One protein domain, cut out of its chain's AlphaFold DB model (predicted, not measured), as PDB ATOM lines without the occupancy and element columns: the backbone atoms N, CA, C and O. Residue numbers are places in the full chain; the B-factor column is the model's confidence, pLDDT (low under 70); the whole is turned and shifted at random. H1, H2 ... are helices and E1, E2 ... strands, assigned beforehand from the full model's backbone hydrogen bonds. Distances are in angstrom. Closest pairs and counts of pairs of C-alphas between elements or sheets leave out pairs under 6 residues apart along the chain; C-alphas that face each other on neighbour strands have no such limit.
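What this domain is: This is residues 302 to 399 of the 1255 residues of an uncharacterized protein of Candidatus Gracilibacteria bacterium CG17_big_fil_post_rev_8_21_14_2_50_48_13 (UniProt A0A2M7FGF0). A long helix, H1, makes much of the length of a rod; a helical hairpin of H2 and H3 packs alongside its later part, and a small strand hairpin of E1 and E2 sits near its beginning, away from H2 and H3. The three helices form an up-and-down bundle, each running against the one before it. The printed part has 98 residues, with two named strands and three named helices in the order E1, E2, H1, H2, H3; the sheet is E1 - E2, antiparallel, and the class is mostly helix. The whole is only just loose, close to extended, with a radius of gyration of the C-alphas of 18.5 A and spans of 62 by 24 by 17 A.

How they stand to each other: Begin at E1, residues 302 to 306, which forms an antiparallel hairpin with E2, residues 309 to 313, at 139 degrees between their directions. Look there for N 311 and O 304, 2.7 A apart, and N 306 and O 309, 2.9 A apart, both within hydrogen-bond range. Go on to H1, residues 316 to 348; the closest C-alphas of E1 and H1 are those of Ala 302 and Leu 319, 6.7 A apart. Next comes H2, residues 355 to 369, which touches H1 along residues 330 to 341 of H1 alone. These two form a helical hairpin at a shallow tilt of 26 degrees, opposite ways, their closest C-alphas being those of Gln 334 and Ala 369, 4.5 A apart. H3, residues 375 to 399, forms a second helical hairpin with H2, at a shallow tilt of 23 degrees, opposite ways; the closest C-alphas are those of Ile 368 and Ile 378, 5.0 A apart. H3 also touches H1, its residues 382 to 393 alone meeting residues 340 to 348 alone. They run the same way at a shallow tilt of 9 degrees, and the closest C-alphas are those of Phe 344 and Met 389, 6.0 A apart. E1 and E2 are both apart from H2 and H3. In H1, H2 and H3 every O i to N i+4 pair is within hydrogen-bond range.

Where its parts are: Find C-alpha 302 at (2.050, 30.301, 17.033), where E1 begins its 12.9 A; E2 spans 12.0 A. From C-alpha 316 at (-2.962, 33.839, 23.065), H1 runs 47.6 A to C-alpha 348. H2 covers 20.8 A, and H3 covers 37.0 A, ending at C-alpha 399 at (56.591, 40.789, 23.511).

The domain as a whole: The two C-alphas farthest apart are those of Ala 312 and Leu 399, 62.1 A. The printed part has no cut. The links E1 to E2, E2 to H1 and H2 to H3 are tight, and H1 to H2 is short. The mean pLDDT of the printed part is 78.6; it is under 70 at residue 318, residues 321 to 322, 348 to 352 and 395 to 399.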
ATOM      1  N   ALA A 302       1.038  31.309  16.732       81.19
ATOM      2  CA  ALA A 302       2.050  30.301  17.033       81.19
ATOM      3  C   ALA A 302       1.434  28.909  17.070       81.19
ATOM      4  O   ALA A 302       0.315  28.739  17.532       81.19
ATOM      5  N   TYR A 303       2.172  27.911  16.602       88.44
ATOM      6  CA  TYR A 303       1.709  26.533  16.514       88.44
ATOM      7  C   TYR A 303       2.757  25.606  17.104       88.44
ATOM      8  O   TYR A 303       3.961  25.803  16.902       88.44
ATOM      9  N   TYR A 304       2.305  24.560  17.790       77.06
ATOM     10  CA  TYR A 304       3.175  23.432  18.095       77.06
ATOM     11  C   TYR A 304       3.504  22.690  16.802       77.06
ATOM     12  O   TYR A 304       2.630  22.440  15.983       77.06
ATOM     13  N   ILE A 305       4.760  22.320  16.606       76.38
ATOM     14  CA  ILE A 305       5.225  21.491  15.500       76.38
ATOM     15  C   ILE A 305       5.676  20.173  16.107       76.38
ATOM     16  O   ILE A 305       6.716  20.112  16.761       76.38
ATOM     17  N   GLU A 306       4.906  19.113  15.898       78.81
ATOM     18  CA  GLU A 306       5.240  17.774  16.377       78.81
ATOM     19  C   GLU A 306       5.731  16.934  15.196       78.81
ATOM     20  O   GLU A 306       5.016  16.725  14.214       78.81
ATOM     21  N   ASN A 307       6.993  16.494  15.251       81.81
ATOM     22  CA  ASN A 307       7.668  15.763  14.170       81.81
ATOM     23  C   ASN A 307       7.578  16.453  12.793       81.81
ATOM     24  O   ASN A 307       7.414  15.792  11.767       81.81
ATOM     25  N   GLY A 308       7.671  17.784  12.763       77.62
ATOM     26  CA  GLY A 308       7.610  18.557  11.519       77.62
ATOM     27  C   GLY A 308       6.198  18.784  10.971       77.62
ATOM     28  O   GLY A 308       6.066  19.370   9.901       77.62
ATOM     29  N   LYS A 309       5.141  18.360  11.681       75.44
ATOM     30  CA  LYS A 309       3.748  18.662  11.324       75.44
ATOM     31  C   LYS A 309       3.172  19.734  12.242       75.44
ATOM     32  O   LYS A 309       3.362  19.677  13.455       75.44
ATOM     33  N   ARG A 310       2.449  20.691  11.652       83.56
ATOM     34  CA  ARG A 310       1.720  21.752  12.364       83.56
ATOM     35  C   ARG A 310       0.600  21.126  13.193       83.56
ATOM     36  O   ARG A 310      -0.343  20.563  12.648       83.56
ATOM     37  N   GLY A 311       0.775  21.169  14.503       82.75
ATOM     38  CA  GLY A 311      -0.203  20.816  15.519       82.75
ATOM     39  C   GLY A 311      -1.056  22.021  15.916       82.75
ATOM     40  O   GLY A 311      -1.216  22.967  15.144       82.75
ATOM     41  N   ALA A 312      -1.621  21.966  17.123       83.00
ATOM     42  CA  ALA A 312      -2.555  22.972  17.617       83.00
ATOM     43  C   ALA A 312      -1.933  24.379  17.682       83.00
ATOM     44  O   ALA A 312      -0.751  24.542  18.008       83.00
ATOM     45  N   GLU A 313      -2.757  25.382  17.371       87.75
ATOM     46  CA  GLU A 313      -2.453  26.793  17.614       87.75
ATOM     47  C   GLU A 313      -2.339  27.019  19.128       87.75
ATOM     48  O   GLU A 313      -3.161  26.523  19.899       87.75
ATOM     49  N   LEU A 314      -1.291  27.721  19.549       82.06
ATOM     50  CA  LEU A 314      -1.074  28.133  20.930       82.06
ATOM     51  C   LEU A 314      -2.127  29.160  21.332       82.06
ATOM     52  O   LEU A 314      -2.402  30.100  20.581       82.06
ATOM     53  N   ASP A 315      -2.655  29.012  22.544       83.94
ATOM     54  CA  ASP A 315      -3.558  30.003  23.120       83.94
ATOM     55  C   ASP A 315      -2.839  31.371  23.191       83.94
ATOM     56  O   ASP A 315      -1.644  31.423  23.522       83.94
ATOM     57  N   PRO A 316      -3.510  32.496  22.880       78.44
ATOM     58  CA  PRO A 316      -2.962  33.839  23.065       78.44
ATOM     59  C   PRO A 316      -2.271  34.079  24.419       78.44
ATOM     60  O   PRO A 316      -1.250  34.775  24.460       78.44
ATOM     61  N   GLU A 317      -2.766  33.507  25.521       71.38
ATOM     62  CA  GLU A 317      -2.113  33.616  26.835       71.38
ATOM     63  C   GLU A 317      -0.770  32.863  26.885       71.38
ATOM     64  O   GLU A 317       0.230  33.394  27.382       71.38
ATOM     65  N   GLU A 318      -0.705  31.664  26.303       69.81
ATOM     66  CA  GLU A 318       0.525  30.870  26.195       69.81
ATOM     67  C   GLU A 318       1.540  31.544  25.266       69.81
ATOM     68  O   GLU A 318       2.727  31.633  25.592       69.81
ATOM     69  N   LEU A 319       1.077  32.106  24.147       74.00
ATOM     70  CA  LEU A 319       1.903  32.896  23.237       74.00
ATOM     71  C   LEU A 319       2.465  34.148  23.925       74.00
ATOM     72  O   LEU A 319       3.629  34.502  23.721       74.00
ATOM     73  N   THR A 320       1.668  34.806  24.766       73.19
ATOM     74  CA  THR A 320       2.092  35.983  25.536       73.19
ATOM     75  C   THR A 320       3.155  35.601  26.565       73.19
ATOM     76  O   THR A 320       4.185  36.271  26.658       73.19
ATOM     77  N   ALA A 321       2.970  34.482  27.270       69.38
ATOM     78  CA  ALA A 321       3.957  33.948  28.204       69.38
ATOM     79  C   ALA A 321       5.272  33.567  27.498       69.38
ATOM     80  O   ALA A 321       6.355  33.884  27.994       69.38
ATOM     81  N   ILE A 322       5.202  32.965  26.305       69.62
ATOM     82  CA  ILE A 322       6.384  32.632  25.494       69.62
ATOM     83  C   ILE A 322       7.095  33.900  25.008       69.62
ATOM     84  O   ILE A 322       8.319  33.980  25.106       69.62
ATOM     85  N   LYS A 323       6.364  34.921  24.540       72.81
ATOM     86  CA  LYS A 323       6.952  36.207  24.123       72.81
ATOM     87  C   LYS A 323       7.639  36.924  25.289       72.81
ATOM     88  O   LYS A 323       8.762  37.399  25.130       72.81
ATOM     89  N   GLN A 324       7.021  36.946  26.470       73.88
ATOM     90  CA  GLN A 324       7.636  37.500  27.684       73.88
ATOM     91  C   GLN A 324       8.884  36.711  28.105       73.88
ATOM     92  O   GLN A 324       9.894  37.302  28.491       73.88
ATOM     93  N   MET A 325       8.854  35.383  27.971       71.94
ATOM     94  CA  MET A 325      10.007  34.525  28.240       71.94
ATOM     95  C   MET A 325      11.160  34.791  27.258       71.94
ATOM     96  O   MET A 325      12.304  34.917  27.695       71.94
ATOM     97  N   LEU A 326      10.881  34.916  25.956       71.50
ATOM     98  CA  LEU A 326      11.887  35.234  24.937       71.50
ATOM     99  C   LEU A 326      12.477  36.635  25.137       71.50
ATOM    100  O   LEU A 326      13.689  36.792  25.031       71.50
ATOM    101  N   ALA A 327      11.663  37.624  25.511       71.50
ATOM    102  CA  ALA A 327      12.141  38.966  25.842       71.50
ATOM    103  C   ALA A 327      13.059  38.964  27.079       71.50
ATOM    104  O   ALA A 327      14.140  39.551  27.054       71.50
ATOM    105  N   SER A 328      12.682  38.237  28.137       70.62
ATOM    106  CA  SER A 328      13.523  38.082  29.333       70.62
ATOM    107  C   SER A 328      14.840  37.355  29.026       70.62
ATOM    108  O   SER A 328      15.893  37.719  29.554       70.62
ATOM    109  N   ARG A 329      14.806  36.360  28.130       70.12
ATOM    110  CA  ARG A 329      16.006  35.661  27.653       70.12
ATOM    111  C   ARG A 329      16.903  36.573  26.818       70.12
ATOM    112  O   ARG A 329      18.110  36.562  27.036       70.12
ATOM    113  N   ALA A 330      16.331  37.385  25.930       74.00
ATOM    114  CA  ALA A 330      17.060  38.384  25.150       74.00
ATOM    115  C   ALA A 330      17.844  39.337  26.066       74.00
ATOM    116  O   ALA A 330      19.037  39.555  25.871       74.00
ATOM    117  N   GLU A 331      17.196  39.844  27.119       79.19
ATOM    118  CA  GLU A 331      17.817  40.754  28.084       79.19
ATOM    119  C   GLU A 331      18.951  40.072  28.875       79.19
ATOM    120  O   GLU A 331      20.029  40.645  29.064       79.19
ATOM    121  N   ALA A 332      18.746  38.820  29.301       75.94
ATOM    122  CA  ALA A 332      19.769  38.039  29.994       75.94
ATOM    123  C   ALA A 332      20.991  37.756  29.099       75.94
ATOM    124  O   ALA A 332      22.132  37.940  29.538       75.94
ATOM    125  N   ASN A 333      20.751  37.377  27.842       81.81
ATOM    126  CA  ASN A 333      21.771  37.117  26.829       81.81
ATOM    127  C   ASN A 333      22.576  38.382  26.498       81.81
ATOM    128  O   ASN A 333      23.808  38.364  26.551       81.81
ATOM    129  N   GLN A 334      21.905  39.514  26.274       83.31
ATOM    130  CA  GLN A 334      22.561  40.808  26.054       83.31
ATOM    131  C   GLN A 334      23.428  41.226  27.246       83.31
ATOM    132  O   GLN A 334      24.553  41.699  27.075       83.31
ATOM    133  N   LYS A 335      22.948  41.013  28.476       85.19
ATOM    134  CA  LYS A 335      23.721  41.306  29.689       85.19
ATOM    135  C   LYS A 335      24.947  40.399  29.823       85.19
ATOM    136  O   LYS A 335      25.997  40.862  30.270       85.19
ATOM    137  N   MET A 336      24.834  39.128  29.440       79.94
ATOM    138  CA  MET A 336      25.955  38.186  29.425       79.94
ATOM    139  C   MET A 336      27.003  38.573  28.377       79.94
ATOM    140  O   MET A 336      28.177  38.688  28.730       79.94
ATOM    141  N   ALA A 337      26.583  38.854  27.140       83.88
ATOM    142  CA  ALA A 337      27.461  39.337  26.077       83.88
ATOM    143  C   ALA A 337      28.186  40.625  26.500       83.88
ATOM    144  O   ALA A 337      29.407  40.714  26.401       83.88
ATOM    145  N   LYS A 338      27.472  41.587  27.100       87.00
ATOM    146  CA  LYS A 338      28.077  42.824  27.612       87.00
ATOM    147  C   LYS A 338      29.136  42.568  28.688       87.00
ATOM    148  O   LYS A 338      30.217  43.144  28.623       87.00
ATOM    149  N   ASN A 339      28.863  41.693  29.657       85.19
ATOM    150  CA  ASN A 339      29.835  41.370  30.709       85.19
ATOM    151  C   ASN A 339      31.083  40.668  30.147       85.19
ATOM    152  O   ASN A 339      32.190  40.938  30.612       85.19
ATOM    153  N   LEU A 340      30.915  39.774  29.168       81.00
ATOM    154  CA  LEU A 340      32.035  39.113  28.494       81.00
ATOM    155  C   LEU A 340      32.846  40.106  27.656       81.00
ATOM    156  O   LEU A 340      34.069  40.057  27.703       81.00
ATOM    157  N   HIS A 341      32.192  41.051  26.979       84.38
ATOM    158  CA  HIS A 341      32.857  42.135  26.258       84.38
ATOM    159  C   HIS A 341      33.659  43.047  27.200       84.38
ATOM    160  O   HIS A 341      34.826  43.339  26.952       84.38
ATOM    161  N   GLU A 342      33.078  43.453  28.333       85.38
ATOM    162  CA  GLU A 342      33.780  44.249  29.347       85.38
ATOM    163  C   GLU A 342      34.972  43.485  29.944       85.38
ATOM    164  O   GLU A 342      36.044  44.061  30.127       85.38
ATOM    165  N   ALA A 343      34.817  42.184  30.210       82.44
ATOM    166  CA  ALA A 343      35.907  41.333  30.679       82.44
ATOM    167  C   ALA A 343      37.004  41.171  29.618       82.44
ATOM    168  O   ALA A 343      38.183  41.235  29.970       82.44
ATOM    169  N   PHE A 344      36.626  41.008  28.344       83.12
ATOM    170  CA  PHE A 344      37.535  40.985  27.202       83.12
ATOM    171  C   PHE A 344      38.391  42.254  27.211       83.12
ATOM    172  O   PHE A 344      39.591  42.150  27.457       83.12
ATOM    173  N   LEU A 345      37.761  43.433  27.132       81.25
ATOM    174  CA  LEU A 345      38.427  44.745  27.114       81.25
ATOM    175  C   LEU A 345      39.304  45.022  28.351       81.25
ATOM    176  O   LEU A 345      40.387  45.599  28.238       81.25
ATOM    177  N   GLN A 346      38.852  44.636  29.548       81.06
ATOM    178  CA  GLN A 346      39.623  44.825  30.785       81.06
ATOM    179  C   GLN A 346      40.846  43.916  30.856       81.06
ATOM    180  O   GLN A 346      41.884  44.311  31.384       81.06
ATOM    181  N   SER A 347      40.714  42.681  30.374       72.31
ATOM    182  CA  SER A 347      41.775  41.681  30.459       72.31
ATOM    183  C   SER A 347      42.935  41.952  29.507       72.31
ATOM    184  O   SER A 347      44.024  41.422  29.714       72.31
ATOM    185  N   THR A 348      42.670  42.757  28.486       64.94
ATOM    186  CA  THR A 348      43.574  43.064  27.393       64.94
ATOM    187  C   THR A 348      44.296  44.406  27.635       64.94
ATOM    188  O   THR A 348      45.486  44.526  27.381       64.94
ATOM    189  N   GLY A 349      43.666  45.394  28.278       65.12
ATOM    190  CA  GLY A 349      44.309  46.693  28.540       65.12
ATOM    191  C   GLY A 349      44.349  47.600  27.297       65.12
ATOM    192  O   GLY A 349      43.861  47.233  26.234       65.12
ATOM    193  N   LYS A 350      44.876  48.831  27.428       52.97
ATOM    194  CA  LYS A 350      44.818  49.913  26.407       52.97
ATOM    195  C   LYS A 350      45.673  49.678  25.137       52.97
ATOM    196  O   LYS A 350      46.006  50.642  24.451       52.97
ATOM    197  N   VAL A 351      46.075  48.450  24.829       55.16
ATOM    198  CA  VAL A 351      46.924  48.158  23.664       55.16
ATOM    199  C   VAL A 351      46.037  47.893  22.443       55.16
ATOM    200  O   VAL A 351      45.016  47.223  22.547       55.16
ATOM    201  N   ALA A 352      46.390  48.464  21.289       55.56
ATOM    202  CA  ALA A 352      45.658  48.250  20.043       55.56
ATOM    203  C   ALA A 352      45.910  46.823  19.524       55.56
ATOM    204  O   ALA A 352      47.049  46.465  19.227       55.56
ATOM    205  N   TYR A 353      44.854  46.014  19.430       70.12
ATOM    206  CA  TYR A 353      44.922  44.656  18.883       70.12
ATOM    207  C   TYR A 353      44.842  44.648  17.358       70.12
ATOM    208  O   TYR A 353      44.250  45.561  16.771       70.12
ATOM    209  N   PRO A 354      45.349  43.578  16.720       76.06
ATOM    210  CA  PRO A 354      44.964  43.215  15.365       76.06
ATOM    211  C   PRO A 354      43.431  43.211  15.214       76.06
ATOM    212  O   PRO A 354      42.700  42.684  16.060       76.06
ATOM    213  N   ALA A 355      42.928  43.875  14.168       78.25
ATOM    214  CA  ALA A 355      41.494  44.106  13.971       78.25
ATOM    215  C   ALA A 355      40.692  42.800  13.805       78.25
ATOM    216  O   ALA A 355      39.505  42.754  14.116       78.25
ATOM    217  N   ASP A 356      41.342  41.728  13.361       84.62
ATOM    218  CA  ASP A 356      40.778  40.394  13.168       84.62
ATOM    219  C   ASP A 356      40.362  39.718  14.485       84.62
ATOM    220  O   ASP A 356      39.254  39.185  14.562       84.62
ATOM    221  N   ILE A 357      41.180  39.793  15.541       83.19
ATOM    222  CA  ILE A 357      40.845  39.222  16.860       83.19
ATOM    223  C   ILE A 357      39.634  39.944  17.450       83.19
ATOM    224  O   ILE A 357      38.711  39.308  17.967       83.19
ATOM    225  N   LYS A 358      39.605  41.277  17.331       84.69
ATOM    226  CA  LYS A 358      38.479  42.086  17.802       84.69
ATOM    227  C   LYS A 358      37.199  41.759  17.030       84.69
ATOM    228  O   LYS A 358      36.184  41.465  17.648       84.69
ATOM    229  N   ASN A 359      37.259  41.737  15.699       87.81
ATOM    230  CA  ASN A 359      36.091  41.452  14.863       87.81
ATOM    231  C   ASN A 359      35.533  40.043  15.114       87.81
ATOM    232  O   ASN A 359      34.319  39.857  15.139       87.81
ATOM    233  N   ARG A 360      36.403  39.050  15.354       92.50
ATOM    234  CA  ARG A 360      35.976  37.697  15.739       92.50
ATOM    235  C   ARG A 360      35.324  37.675  17.118       92.50
ATOM    236  O   ARG A 360      34.272  37.058  17.260       92.50
ATOM    237  N   ALA A 361      35.902  38.353  18.110       88.00
ATOM    238  CA  ALA A 361      35.311  38.438  19.443       88.00
ATOM    239  C   ALA A 361      33.935  39.125  19.400       88.00
ATOM    240  O   ALA A 361      32.977  38.603  19.965       88.00
ATOM    241  N   ASP A 362      33.811  40.233  18.668       87.44
ATOM    242  CA  ASP A 362      32.553  40.969  18.512       87.44
ATOM    243  C   ASP A 362      31.484  40.128  17.786       87.44
ATOM    244  O   ASP A 362      30.325  40.116  18.207       87.44
ATOM    245  N   ALA A 363      31.861  39.339  16.772       91.25
ATOM    246  CA  ALA A 363      30.946  38.415  16.095       91.25
ATOM    247  C   ALA A 363      30.432  37.296  17.023       91.25
ATOM    248  O   ALA A 363      29.242  36.980  17.014       91.25
ATOM    249  N   GLN A 364      31.299  36.718  17.860       95.25
ATOM    250  CA  GLN A 364      30.889  35.698  18.836       95.25
ATOM    251  C   GLN A 364      30.017  36.288  19.952       95.25
ATOM    252  O   GLN A 364      29.062  35.660  20.404       95.25
ATOM    253  N   LEU A 365      30.290  37.522  20.373       89.38
ATOM    254  CA  LEU A 365      29.455  38.231  21.343       89.38
ATOM    255  C   LEU A 365      28.072  38.578  20.771       89.38
ATOM    256  O   LEU A 365      27.089  38.513  21.511       89.38
ATOM    257  N   ALA A 366      27.974  38.881  19.473       89.38
ATOM    258  CA  ALA A 366      26.697  39.077  18.788       89.38
ATOM    259  C   ALA A 366      25.861  37.786  18.748       89.38
ATOM    260  O   ALA A 366      24.666  37.831  19.030       89.38
ATOM    261  N   LEU A 367      26.494  36.632  18.503       88.12
ATOM    262  CA  LEU A 367      25.846  35.313  18.581       88.12
ATOM    263  C   LEU A 367      25.326  34.994  19.991       88.12
ATOM    264  O   LEU A 367      24.247  34.433  20.134       88.12
ATOM    265  N   ILE A 368      26.050  35.386  21.046       87.94
ATOM    266  CA  ILE A 368      25.579  35.231  22.435       87.94
ATOM    267  C   ILE A 368      24.381  36.143  22.720       87.94
ATOM    268  O   ILE A 368      23.501  35.766  23.491       87.94
ATOM    269  N   ALA A 369      24.352  37.339  22.130       86.94
ATOM    270  CA  ALA A 369      23.289  38.319  22.326       86.94
ATOM    271  C   ALA A 369      21.995  37.991  21.558       86.94
ATOM    272  O   ALA A 369      20.965  38.605  21.845       86.94
ATOM    273  N   ASP A 370      22.026  37.040  20.619       84.62
ATOM    274  CA  ASP A 370      20.850  36.610  19.867       84.62
ATOM    275  C   ASP A 370      19.822  35.938  20.812       84.62
ATOM    276  O   ASP A 370      20.151  34.974  21.521       84.62
ATOM    277  N   PRO A 371      18.567  36.427  20.870       72.38
ATOM    278  CA  PRO A 371      17.513  35.823  21.687       72.38
ATOM    279  C   PRO A 371      17.176  34.375  21.306       72.38
ATOM    280  O   PRO A 371      16.638  33.638  22.139       72.38
ATOM    281  N   PHE A 372      17.500  33.957  20.081       80.69
ATOM    282  CA  PHE A 372      17.233  32.618  19.564       80.69
ATOM    283  C   PHE A 372      18.424  31.661  19.677       80.69
ATOM    284  O   PHE A 372      18.248  30.459  19.465       80.69
ATOM    285  N   ALA A 373      19.609  32.140  20.077       77.94
ATOM    286  CA  ALA A 373      20.780  31.287  20.253       77.94
ATOM    287  C   ALA A 373      20.502  30.169  21.266       77.94
ATOM    288  O   ALA A 373      20.047  30.412  22.395       77.94
ATOM    289  N   THR A 374      20.768  28.918  20.879       80.00
ATOM    290  CA  THR A 374      20.553  27.777  21.773       80.00
ATOM    291  C   THR A 374      21.573  27.797  22.919       80.00
ATOM    292  O   THR A 374      22.638  28.401  22.790       80.00
ATOM    293  N   PRO A 375      21.318  27.115  24.054       73.50
ATOM    294  CA  PRO A 375      22.298  27.044  25.141       73.50
ATOM    295  C   PRO A 375      23.666  26.505  24.694       73.50
ATOM    296  O   PRO A 375      24.695  26.916  25.226       73.50
ATOM    297  N   LEU A 376      23.684  25.619  23.691       72.50
ATOM    298  CA  LEU A 376      24.914  25.082  23.114       72.50
ATOM    299  C   LEU A 376      25.654  26.129  22.267       72.50
ATOM    300  O   LEU A 376      26.880  26.182  22.322       72.50
ATOM    301  N   ASP A 377      24.931  26.965  21.518       77.56
ATOM    302  CA  ASP A 377      25.519  28.046  20.714       77.56
ATOM    303  C   ASP A 377      26.111  29.137  21.611       77.56
ATOM    304  O   ASP A 377      27.233  29.589  21.375       77.56
ATOM    305  N   ILE A 378      25.409  29.485  22.696       80.00
ATOM    306  CA  ILE A 378      25.889  30.429  23.717       80.00
ATOM    307  C   ILE A 378      27.157  29.891  24.385       80.00
ATOM    308  O   ILE A 378      28.123  30.632  24.562       80.00
ATOM    309  N   GLN A 379      27.180  28.599  24.731       82.44
ATOM    310  CA  GLN A 379      28.351  27.976  25.343       82.44
ATOM    311  C   GLN A 379      29.550  27.964  24.385       82.44
ATOM    312  O   GLN A 379      30.625  28.417  24.765       82.44
ATOM    313  N   LYS A 380      29.365  27.504  23.141       86.69
ATOM    314  CA  LYS A 380      30.440  27.464  22.136       86.69
ATOM    315  C   LYS A 380      31.003  28.853  21.847       86.69
ATOM    316  O   LYS A 380      32.218  29.021  21.831       86.69
ATOM    317  N   SER A 381      30.128  29.840  21.668       88.44
ATOM    318  CA  SER A 381      30.537  31.222  21.398       88.44
ATOM    319  C   SER A 381      31.241  31.837  22.614       88.44
ATOM    320  O   SER A 381      32.225  32.554  22.467       88.44
ATOM    321  N   GLY A 382      30.793  31.517  23.835       88.56
ATOM    322  CA  GLY A 382      31.445  31.948  25.075       88.56
ATOM    323  C   GLY A 382      32.843  31.351  25.257       88.56
ATOM    324  O   GLY A 382      33.774  32.077  25.608       88.56
ATOM    325  N   ASP A 383      33.005  30.056  24.975       87.00
ATOM    326  CA  ASP A 383      34.298  29.367  25.025       87.00
ATOM    327  C   ASP A 383      35.279  29.947  23.984       87.00
ATOM    328  O   ASP A 383      36.449  30.175  24.300       87.00
ATOM    329  N   GLU A 384      34.796  30.280  22.781       91.44
ATOM    330  CA  GLU A 384      35.588  30.929  21.726       91.44
ATOM    331  C   GLU A 384      36.029  32.350  22.128       91.44
ATOM    332  O   GLU A 384      37.191  32.712  21.946       91.44
ATOM    333  N   VAL A 385      35.155  33.153  22.756       88.19
ATOM    334  CA  VAL A 385      35.532  34.482  23.285       88.19
ATOM    335  C   VAL A 385      36.634  34.356  24.339       88.19
ATOM    336  O   VAL A 385      37.594  35.127  24.323       88.19
ATOM    337  N   VAL A 386      36.548  33.368  25.234       86.25
ATOM    338  CA  VAL A 386      37.587  33.114  26.245       86.25
ATOM    339  C   VAL A 386      38.898  32.659  25.596       86.25
ATOM    340  O   VAL A 386      39.970  33.104  26.012       86.25
ATOM    341  N   ALA A 387      38.838  31.824  24.556       87.69
ATOM    342  CA  ALA A 387      40.017  31.429  23.788       87.69
ATOM    343  C   ALA A 387      40.699  32.646  23.135       87.69
ATOM    344  O   ALA A 387      41.907  32.821  23.301       87.69
ATOM    345  N   LEU A 388      39.925  33.546  22.517       86.94
ATOM    346  CA  LEU A 388      40.429  34.797  21.936       86.94
ATOM    347  C   LEU A 388      41.039  35.733  22.999       86.94
ATOM    348  O   LEU A 388      42.050  36.383  22.735       86.94
ATOM    349  N   MET A 389      40.506  35.767  24.230       84.38
ATOM    350  CA  MET A 389      41.132  36.500  25.351       84.38
ATOM    351  C   MET A 389      42.507  35.930  25.714       84.38
ATOM    352  O   MET A 389      43.436  36.674  26.041       84.38
ATOM    353  N   HIS A 390      42.642  34.604  25.705       81.75
ATOM    354  CA  HIS A 390      43.914  33.941  25.977       81.75
ATOM    355  C   HIS A 390      44.923  34.159  24.849       81.75
ATOM    356  O   HIS A 390      46.093  34.421  25.135       81.75
ATOM    357  N   GLU A 391      44.468  34.118  23.599       84.19
ATOM    358  CA  GLU A 391      45.273  34.429  22.421       84.19
ATOM    359  C   GLU A 391      45.806  35.869  22.492       84.19
ATOM    360  O   GLU A 391      47.022  36.073  22.443       84.19
ATOM    361  N   ALA A 392      44.942  36.849  22.774       77.62
ATOM    362  CA  ALA A 392      45.329  38.251  22.942       77.62
ATOM    363  C   ALA A 392      46.368  38.461  24.065       77.62
ATOM    364  O   ALA A 392      47.339  39.197  23.887       77.62
ATOM    365  N   LYS A 393      46.228  37.768  25.205       74.81
ATOM    366  CA  LYS A 393      47.221  37.807  26.299       74.81
ATOM    367  C   LYS A 393      48.541  37.127  25.951       74.81
ATOM    368  O   LYS A 393      49.588  37.504  26.472       74.81
ATOM    369  N   SER A 394      48.506  36.091  25.117       71.31
ATOM    370  CA  SER A 394      49.717  35.393  24.693       71.31
ATOM    371  C   SER A 394      50.570  36.250  23.755       71.31
ATOM    372  O   SER A 394      51.795  36.227  23.877       71.31
ATOM    373  N   TYR A 395      49.932  37.077  22.919       66.25
ATOM    374  CA  TYR A 395      50.602  38.109  22.129       66.25
ATOM    375  C   TYR A 395      51.336  39.116  23.028       66.25
ATOM    376  O   TYR A 395      52.520  39.368  22.808       66.25
ATOM    377  N   ASP A 396      50.687  39.590  24.096       58.31
ATOM    378  CA  ASP A 396      51.274  40.513  25.083       58.31
ATOM    379  C   ASP A 396      52.494  39.895  25.807       58.31
ATOM    380  O   ASP A 396      53.569  40.483  25.903       58.31
ATOM    381  N   LEU A 397      52.393  38.620  26.202       54.06
ATOM    382  CA  LEU A 397      53.494  37.874  26.833       54.06
ATOM    383  C   LEU A 397      54.636  37.512  25.871       54.06
ATOM    384  O   LEU A 397      55.760  37.277  26.320       54.06
ATOM    385  N   SER A 398      54.375  37.415  24.566       53.53
ATOM    386  CA  SER A 398      55.407  37.132  23.558       53.53
ATOM    387  C   SER A 398      56.324  38.335  23.309       53.53
ATOM    388  O   SER A 398      57.512  38.149  23.038       53.53
ATOM    389  N   LEU A 399      55.805  39.554  23.498       50.72
ATOM    390  CA  LEU A 399      56.591  40.789  23.511       50.72
ATOM    391  C   LEU A 399      57.507  40.860  24.742       50.72
ATOM    392  O   LEU A 399      58.655  41.285  24.624       50.72
TER     393      LEU A 399